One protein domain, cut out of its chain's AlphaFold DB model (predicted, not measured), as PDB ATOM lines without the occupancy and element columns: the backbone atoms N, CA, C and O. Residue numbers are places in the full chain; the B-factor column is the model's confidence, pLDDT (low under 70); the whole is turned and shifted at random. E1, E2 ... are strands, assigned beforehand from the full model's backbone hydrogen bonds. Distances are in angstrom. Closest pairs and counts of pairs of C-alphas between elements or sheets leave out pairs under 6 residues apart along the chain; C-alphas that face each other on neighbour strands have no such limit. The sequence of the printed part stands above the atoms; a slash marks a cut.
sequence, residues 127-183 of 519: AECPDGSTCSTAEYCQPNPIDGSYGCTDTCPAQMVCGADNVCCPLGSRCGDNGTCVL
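AT A GLANCE: This is residues 127 to 183 of the 519 residues of the protein "4Fe-4S ferredoxin-type domain-containing protein" of Polyangiaceae bacterium (UniProt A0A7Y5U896). There is little regular structure here: a rounded knot of loops, with the short hairpin of E2 and E3 and the strand E1 near it, while the unnamed stretch 154 to 183 folds into further loops with short antiparallel pairings. The printed 57 residues hold no named helix and three strands, E1, E2, E3, 11 residues, all strand; E2 and E3 make an antiparallel sheet. It is compact, radius of gyration of the C-alphas 9.9 A, spanning 23 by 23 by 19 A.

HOW THE PARTS SIT: Start at residues 127 to 128, antiparallel to 134 to 135 of E1, residues 134 to 136, which pairs with no named strand. The closest C-alphas of E1 and E3, residues 150 to 153, are Cys 135 and Cys 152, 5.5 A apart. E2, residues 140 to 143, forms a hairpin with E3 at 139 degrees; find N 140 and O 153, 2.8 A apart, within hydrogen-bond range. Further on, 161 to 162 pair with 167 to 168, and 174 to 175 with 181 to 182.

IN THESE COORDINATES: Find C-alpha 134 at (4.010, 29.848, 115.628), where E1 begins, 7.0 A long. E2 runs 9.7 A; E3 runs 9.8 A to C-alpha 153 at (6.027, 18.632, 114.331).

THE WHOLE: The farthest C-alphas, Ser 136 and Asp 177, are 25.2 A apart. The printed part has no cut; residues 164 to 165 are under pLDDT 70.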
ATOM      1  N   ALA A 127       8.301  29.564 118.871       77.31
ATOM      2  CA  ALA A 127       9.077  30.020 117.720       77.31
ATOM      3  C   ALA A 127       8.131  30.444 116.580       77.31
ATOM      4  O   ALA A 127       7.070  29.849 116.413       77.31
ATOM      5  N   GLU A 128       8.496  31.474 115.814       79.62
ATOM      6  CA  GLU A 128       7.753  31.912 114.625       79.62
ATOM      7  C   GLU A 128       8.294  31.176 113.400       79.62
ATOM      8  O   GLU A 128       9.503  31.113 113.184       79.62
ATOM      9  N   CYS A 129       7.388  30.601 112.620       84.44
ATOM     10  CA  CYS A 129       7.684  29.953 111.357       84.44
ATOM     11  C   CYS A 129       7.830  30.998 110.237       84.44
ATOM     12  O   CYS A 129       7.341  32.120 110.372       84.44
ATOM     13  N   PRO A 130       8.437  30.650 109.089       85.31
ATOM     14  CA  PRO A 130       8.661  31.598 107.991       85.31
ATOM     15  C   PRO A 130       7.406  32.300 107.436       85.31
ATOM     16  O   PRO A 130       7.525  33.361 106.824       85.31
ATOM     17  N   ASP A 131       6.211  31.731 107.626       84.00
ATOM     18  CA  ASP A 131       4.927  32.331 107.235       84.00
ATOM     19  C   ASP A 131       4.284  33.220 108.323       84.00
ATOM     20  O   ASP A 131       3.201  33.771 108.109       84.00
ATOM     21  N   GLY A 132       4.938  33.378 109.478       83.75
ATOM     22  CA  GLY A 132       4.449  34.122 110.641       83.75
ATOM     23  C   GLY A 132       3.546  33.319 111.587       83.75
ATOM     24  O   GLY A 132       3.076  33.862 112.591       83.75
ATOM     25  N   SER A 133       3.270  32.042 111.293       86.50
ATOM     26  CA  SER A 133       2.648  31.126 112.260       86.50
ATOM     27  C   SER A 133       3.618  30.800 113.401       86.50
ATOM     28  O   SER A 133       4.783  31.185 113.360       86.50
ATOM     29  N   THR A 134       3.158  30.132 114.463       85.19
ATOM     30  CA  THR A 134       4.010  29.848 115.628       85.19
ATOM     31  C   THR A 134       3.917  28.397 116.081       85.19
ATOM     32  O   THR A 134       2.805  27.903 116.277       85.19
ATOM     33  N   CYS A 135       5.064  27.781 116.359       84.38
ATOM     34  CA  CYS A 135       5.199  26.450 116.958       84.38
ATOM     35  C   CYS A 135       5.880  26.526 118.322       84.38
ATOM     36  O   CYS A 135       6.519  27.525 118.629       84.38
ATOM     37  N   SER A 136       5.768  25.495 119.158       83.44
ATOM     38  CA  SER A 136       6.578  25.417 120.377       83.44
ATOM     39  C   SER A 136       8.071  25.422 120.020       83.44
ATOM     40  O   SER A 136       8.468  24.853 119.011       83.44
ATOM     41  N   THR A 137       8.948  25.976 120.858       76.31
ATOM     42  CA  THR A 137      10.412  25.887 120.655       76.31
ATOM     43  C   THR A 137      10.950  24.458 120.783       76.31
ATOM     44  O   THR A 137      12.126  24.222 120.520       76.31
ATOM     45  N   ALA A 138      10.131  23.518 121.264       78.88
ATOM     46  CA  ALA A 138      10.438  22.087 121.256       78.88
ATOM     47  C   ALA A 138      10.007  21.386 119.953       78.88
ATOM     48  O   ALA A 138      10.382  20.238 119.738       78.88
ATOM     49  N   GLU A 139       9.231  22.069 119.110       88.31
ATOM     50  CA  GLU A 139       8.734  21.593 117.821       88.31
ATOM     51  C   GLU A 139       9.518  22.239 116.671       88.31
ATOM     52  O   GLU A 139      10.245  23.225 116.834       88.31
ATOM     53  N   TYR A 140       9.336  21.678 115.482       90.75
ATOM     54  CA  TYR A 140       9.841  22.213 114.229       90.75
ATOM     55  C   TYR A 140       8.698  22.774 113.387       90.75
ATOM     56  O   TYR A 140       7.618  22.186 113.321       90.75
ATOM     57  N   CYS A 141       8.973  23.871 112.688       90.44
ATOM     58  CA  CYS A 141       8.083  24.411 111.666       90.44
ATOM     59  C   CYS A 141       8.178  23.544 110.408       90.44
ATOM     60  O   CYS A 141       9.221  23.512 109.762       90.44
ATOM     61  N   GLN A 142       7.113  22.844 110.035       91.06
ATOM     62  CA  GLN A 142       7.073  21.982 108.857       91.06
ATOM     63  C   GLN A 142       6.159  22.593 107.789       91.06
ATOM     64  O   GLN A 142       4.966  22.757 108.052       91.06
ATOM     65  N   PRO A 143       6.665  22.925 106.589       87.38
ATOM     66  CA  PRO A 143       5.819  23.432 105.525       87.38
ATOM     67  C   PRO A 143       4.951  22.301 104.960       87.38
ATOM     68  O   PRO A 143       5.387  21.160 104.797       87.38
ATOM     69  N   ASN A 144       3.715  22.636 104.635       83.19
ATOM     70  CA  ASN A 144       2.781  21.788 103.934       83.19
ATOM     71  C   ASN A 144       3.152  21.793 102.444       83.19
ATOM     72  O   ASN A 144       3.167  22.861 101.824       83.19
ATOM     73  N   PRO A 145       3.423  20.622 101.848       72.94
ATOM     74  CA  PRO A 145       3.844  20.533 100.455       72.94
ATOM     75  C   PRO A 145       2.781  20.985  99.449       72.94
ATOM     76  O   PRO A 145       3.120  21.268  98.308       72.94
ATOM     77  N   ILE A 146       1.506  21.054  99.840       75.50
ATOM     78  CA  ILE A 146       0.403  21.360  98.921       75.50
ATOM     79  C   ILE A 146       0.132  22.865  98.829       75.50
ATOM     80  O   ILE A 146      -0.135  23.373  97.742       75.50
ATOM     81  N   ASP A 147       0.146  23.576  99.957       82.25
ATOM     82  CA  ASP A 147      -0.269  24.986 100.025       82.25
ATOM     83  C   ASP A 147       0.798  25.936 100.591       82.25
ATOM     84  O   ASP A 147       0.586  27.150 100.609       82.25
ATOM     85  N   GLY A 148       1.948  25.408 101.026       78.69
ATOM     86  CA  GLY A 148       3.063  26.184 101.566       78.69
ATOM     87  C   GLY A 148       2.835  26.766 102.966       78.69
ATOM     88  O   GLY A 148       3.697  27.501 103.448       78.69
ATOM     89  N   SER A 149       1.708  26.465 103.622       87.12
ATOM     90  CA  SER A 149       1.466  26.841 105.024       87.12
ATOM     91  C   SER A 149       2.371  26.061 105.976       87.12
ATOM     92  O   SER A 149       2.800  24.965 105.636       87.12
ATOM     93  N   TYR A 150       2.663  26.579 107.169       88.62
ATOM     94  CA  TYR A 150       3.460  25.843 108.156       88.62
ATOM     95  C   TYR A 150       2.590  25.206 109.249       88.62
ATOM     96  O   TYR A 150       1.654  25.808 109.777       88.62
ATOM     97  N   GLY A 151       2.919  23.961 109.594       90.44
ATOM     98  CA  GLY A 151       2.434  23.241 110.770       90.44
ATOM     99  C   GLY A 151       3.574  22.918 111.738       90.44
ATOM    100  O   GLY A 151       4.740  23.161 111.436       90.44
ATOM    101  N   CYS A 152       3.244  22.351 112.897       90.75
ATOM    102  CA  CYS A 152       4.225  21.995 113.925       90.75
ATOM    103  C   CYS A 152       4.424  20.481 113.989       90.75
ATOM    104  O   CYS A 152       3.452  19.726 113.920       90.75
ATOM    105  N   THR A 153       5.675  20.044 114.127       91.31
ATOM    106  CA  THR A 153       6.027  18.632 114.331       91.31
ATOM    107  C   THR A 153       7.025  18.464 115.471       91.31
ATOM    108  O   THR A 153       8.002  19.205 115.572       91.31
ATOM    109  N   ASP A 154       6.803  17.459 116.315       90.19
ATOM    110  CA  ASP A 154       7.672  17.138 117.456       90.19
ATOM    111  C   ASP A 154       8.987  16.458 117.034       90.19
ATOM    112  O   ASP A 154       9.936  16.363 117.815       90.19
ATOM    113  N   THR A 155       9.057  15.936 115.806       88.19
ATOM    114  CA  THR A 155      10.207  15.166 115.325       88.19
ATOM    115  C   THR A 155      10.626  15.607 113.939       88.19
ATOM    116  O   THR A 155       9.807  15.637 113.021       88.19
ATOM    117  N   CYS A 156      11.924  15.850 113.769       88.44
ATOM    118  CA  CYS A 156      12.524  16.084 112.468       88.44
ATOM    119  C   CYS A 156      13.805  15.257 112.308       88.44
ATOM    120  O   CYS A 156      14.695  15.343 113.163       88.44
ATOM    121  N   PRO A 157      13.947  14.462 111.233       85.62
ATOM    122  CA  PRO A 157      15.212  13.817 110.920       85.62
ATOM    123  C   PRO A 157      16.322  14.861 110.791       85.62
ATOM    124  O   PRO A 157      16.149  15.869 110.113       85.62
ATOM    125  N   ALA A 158      17.490  14.606 111.384       82.75
ATOM    126  CA  ALA A 158      18.588  15.581 111.424       82.75
ATOM    127  C   ALA A 158      19.022  16.098 110.035       82.75
ATOM    128  O   ALA A 158      19.554  17.195 109.932       82.75
ATOM    129  N   GLN A 159      18.786  15.318 108.975       79.56
ATOM    130  CA  GLN A 159      19.109  15.677 107.588       79.56
ATOM    131  C   GLN A 159      18.052  16.580 106.922       79.56
ATOM    132  O   GLN A 159      18.331  17.185 105.891       79.56
ATOM    133  N   MET A 160      16.855  16.679 107.506       88.00
ATOM    134  CA  MET A 160      15.761  17.546 107.053       88.00
ATOM    135  C   MET A 160      15.659  18.841 107.873       88.00
ATOM    136  O   MET A 160      14.912  19.736 107.493       88.00
ATOM    137  N   VAL A 161      16.396  18.970 108.983       89.06
ATOM    138  CA  VAL A 161      16.417  20.207 109.780       89.06
ATOM    139  C   VAL A 161      17.095  21.322 108.983       89.06
ATOM    140  O   VAL A 161      18.196  21.135 108.463       89.06
ATOM    141  N   CYS A 162      16.450  22.486 108.902       87.88
ATOM    142  CA  CYS A 162      16.877  23.591 108.057       87.88
ATOM    143  C   CYS A 162      16.795  24.965 108.733       87.88
ATOM    144  O   CYS A 162      15.852  25.271 109.463       87.88
ATOM    145  N   GLY A 163      17.782  25.811 108.422       72.12
ATOM    146  CA  GLY A 163      17.811  27.223 108.806       72.12
ATOM    147  C   GLY A 163      18.025  27.495 110.300       72.12
ATOM    148  O   GLY A 163      18.231  26.593 111.109       72.12
ATOM    149  N   ALA A 164      18.005  28.783 110.657       61.62
ATOM    150  CA  ALA A 164      18.062  29.251 112.046       61.62
ATOM    151  C   ALA A 164      16.707  29.120 112.773       61.62
ATOM    152  O   ALA A 164      16.679  29.094 114.001       61.62
ATOM    153  N   ASP A 165      15.614  28.989 112.016       64.69
ATOM    154  CA  ASP A 165      14.225  29.048 112.495       64.69
ATOM    155  C   ASP A 165      13.628  27.663 112.803       64.69
ATOM    156  O   ASP A 165      12.414  27.483 112.820       64.69
ATOM    157  N   ASN A 166      14.487  26.662 113.029       78.44
ATOM    158  CA  ASN A 166      14.098  25.295 113.389       78.44
ATOM    159  C   ASN A 166      13.048  24.690 112.425       78.44
ATOM    160  O   ASN A 166      12.050  24.106 112.851       78.44
ATOM    161  N   VAL A 167      13.256  24.846 111.112       89.50
ATOM    162  CA  VAL A 167      12.347  24.327 110.077       89.50
ATOM    163  C   VAL A 167      12.631  22.846 109.835       89.50
ATOM    164  O   VAL A 167      13.789  22.451 109.717       89.50
ATOM    165  N   CYS A 168      11.590  22.022 109.731       92.50
ATOM    166  CA  CYS A 168      11.704  20.650 109.250       92.50
ATOM    167  C   CYS A 168      11.276  20.582 107.793       92.50
ATOM    168  O   CYS A 168      10.110  20.820 107.483       92.50
ATOM    169  N   CYS A 169      12.202  20.257 106.896       91.94
ATOM    170  CA  CYS A 169      11.869  20.121 105.491       91.94
ATOM    171  C   CYS A 169      10.841  19.010 105.260       91.94
ATOM    172  O   CYS A 169      10.872  17.981 105.941       91.94
ATOM    173  N   PRO A 170       9.898  19.231 104.331       91.12
ATOM    174  CA  PRO A 170       8.829  18.286 104.085       91.12
ATOM    175  C   PRO A 170       9.393  17.021 103.438       91.12
ATOM    176  O   PRO A 170      10.503  17.012 102.893       91.12
ATOM    177  N   LEU A 171       8.627  15.935 103.518       88.81
ATOM    178  CA  LEU A 171       9.087  14.636 103.058       88.81
ATOM    179  C   LEU A 171       9.547  14.687 101.595       88.81
ATOM    180  O   LEU A 171       8.883  15.286 100.757       88.81
ATOM    181  N   GLY A 172      10.672  14.038 101.293       90.62
ATOM    182  CA  GLY A 172      11.248  14.040  99.950       90.62
ATOM    183  C   GLY A 172      12.174  15.219  99.664       90.62
ATOM    184  O   GLY A 172      12.725  15.283  98.574       90.62
ATOM    185  N   SER A 173      12.393  16.122 100.622       92.31
ATOM    186  CA  SER A 173      13.267  17.284 100.452       92.31
ATOM    187  C   SER A 173      14.313  17.406 101.560       92.31
ATOM    188  O   SER A 173      14.259  16.722 102.586       92.31
ATOM    189  N   ARG A 174      15.291  18.293 101.355       89.25
ATOM    190  CA  ARG A 174      16.360  18.583 102.320       89.25
ATOM    191  C   ARG A 174      16.673  20.072 102.383       89.25
ATOM    192  O   ARG A 174      16.252  20.851 101.526       89.25
ATOM    193  N   CYS A 175      17.453  20.458 103.390       88.25
ATOM    194  CA  CYS A 175      17.920  21.833 103.510       88.25
ATOM    195  C   CYS A 175      18.938  22.168 102.411       88.25
ATOM    196  O   CYS A 175      19.929  21.456 102.241       88.25
ATOM    197  N   GLY A 176      18.692  23.251 101.677       84.50
ATOM    198  CA  GLY A 176      19.637  23.820 100.723       84.50
ATOM    199  C   GLY A 176      20.680  24.719 101.393       84.50
ATOM    200  O   GLY A 176      20.529  25.146 102.539       84.50
ATOM    201  N   ASP A 177      21.724  25.077 100.643       81.94
ATOM    202  CA  ASP A 177      22.845  25.905 101.124       81.94
ATOM    203  C   ASP A 177      22.424  27.299 101.624       81.94
ATOM    204  O   ASP A 177      23.121  27.931 102.417       81.94
ATOM    205  N   ASN A 178      21.276  27.795 101.159       78.69
ATOM    206  CA  ASN A 178      20.697  29.076 101.559       78.69
ATOM    207  C   ASN A 178      19.865  29.000 102.856       78.69
ATOM    208  O   ASN A 178      19.292  30.012 103.254       78.69
ATOM    209  N   GLY A 179      19.780  27.832 103.500       79.12
ATOM    210  CA  GLY A 179      18.988  27.634 104.713       79.12
ATOM    211  C   GLY A 179      17.481  27.527 104.471       79.12
ATOM    212  O   GLY A 179      16.715  27.721 105.410       79.12
ATOM    213  N   THR A 180      17.052  27.226 103.240       83.88
ATOM    214  CA  THR A 180      15.646  26.944 102.896       83.88
ATOM    215  C   THR A 180      15.484  25.528 102.359       83.88
ATOM    216  O   THR A 180      16.423  24.964 101.798       83.88
ATOM    217  N   CYS A 181      14.294  24.949 102.514       88.56
ATOM    218  CA  CYS A 181      13.983  23.650 101.926       88.56
ATOM    219  C   CYS A 181      13.873  23.772 100.405       88.56
ATOM    220  O   CYS A 181      13.113  24.596  99.901       88.56
ATOM    221  N   VAL A 182      14.635  22.948  99.690       90.19
ATOM    222  CA  VAL A 182      14.616  22.873  98.225       90.19
ATOM    223  C   VAL A 182      13.868  21.615  97.804       90.19
ATOM    224  O   VAL A 182      14.158  20.533  98.313       90.19
ATOM    225  N   LEU A 183      12.880  21.760  96.922       93.44
ATOM    226  CA  LEU A 183      11.960  20.684  96.546       93.44
ATOM    227  C   LEU A 183      12.319  20.099  95.178       93.44
ATOM    228  O   LEU A 183      12.787  20.820  94.293       93.44
TER     229      LEU A 183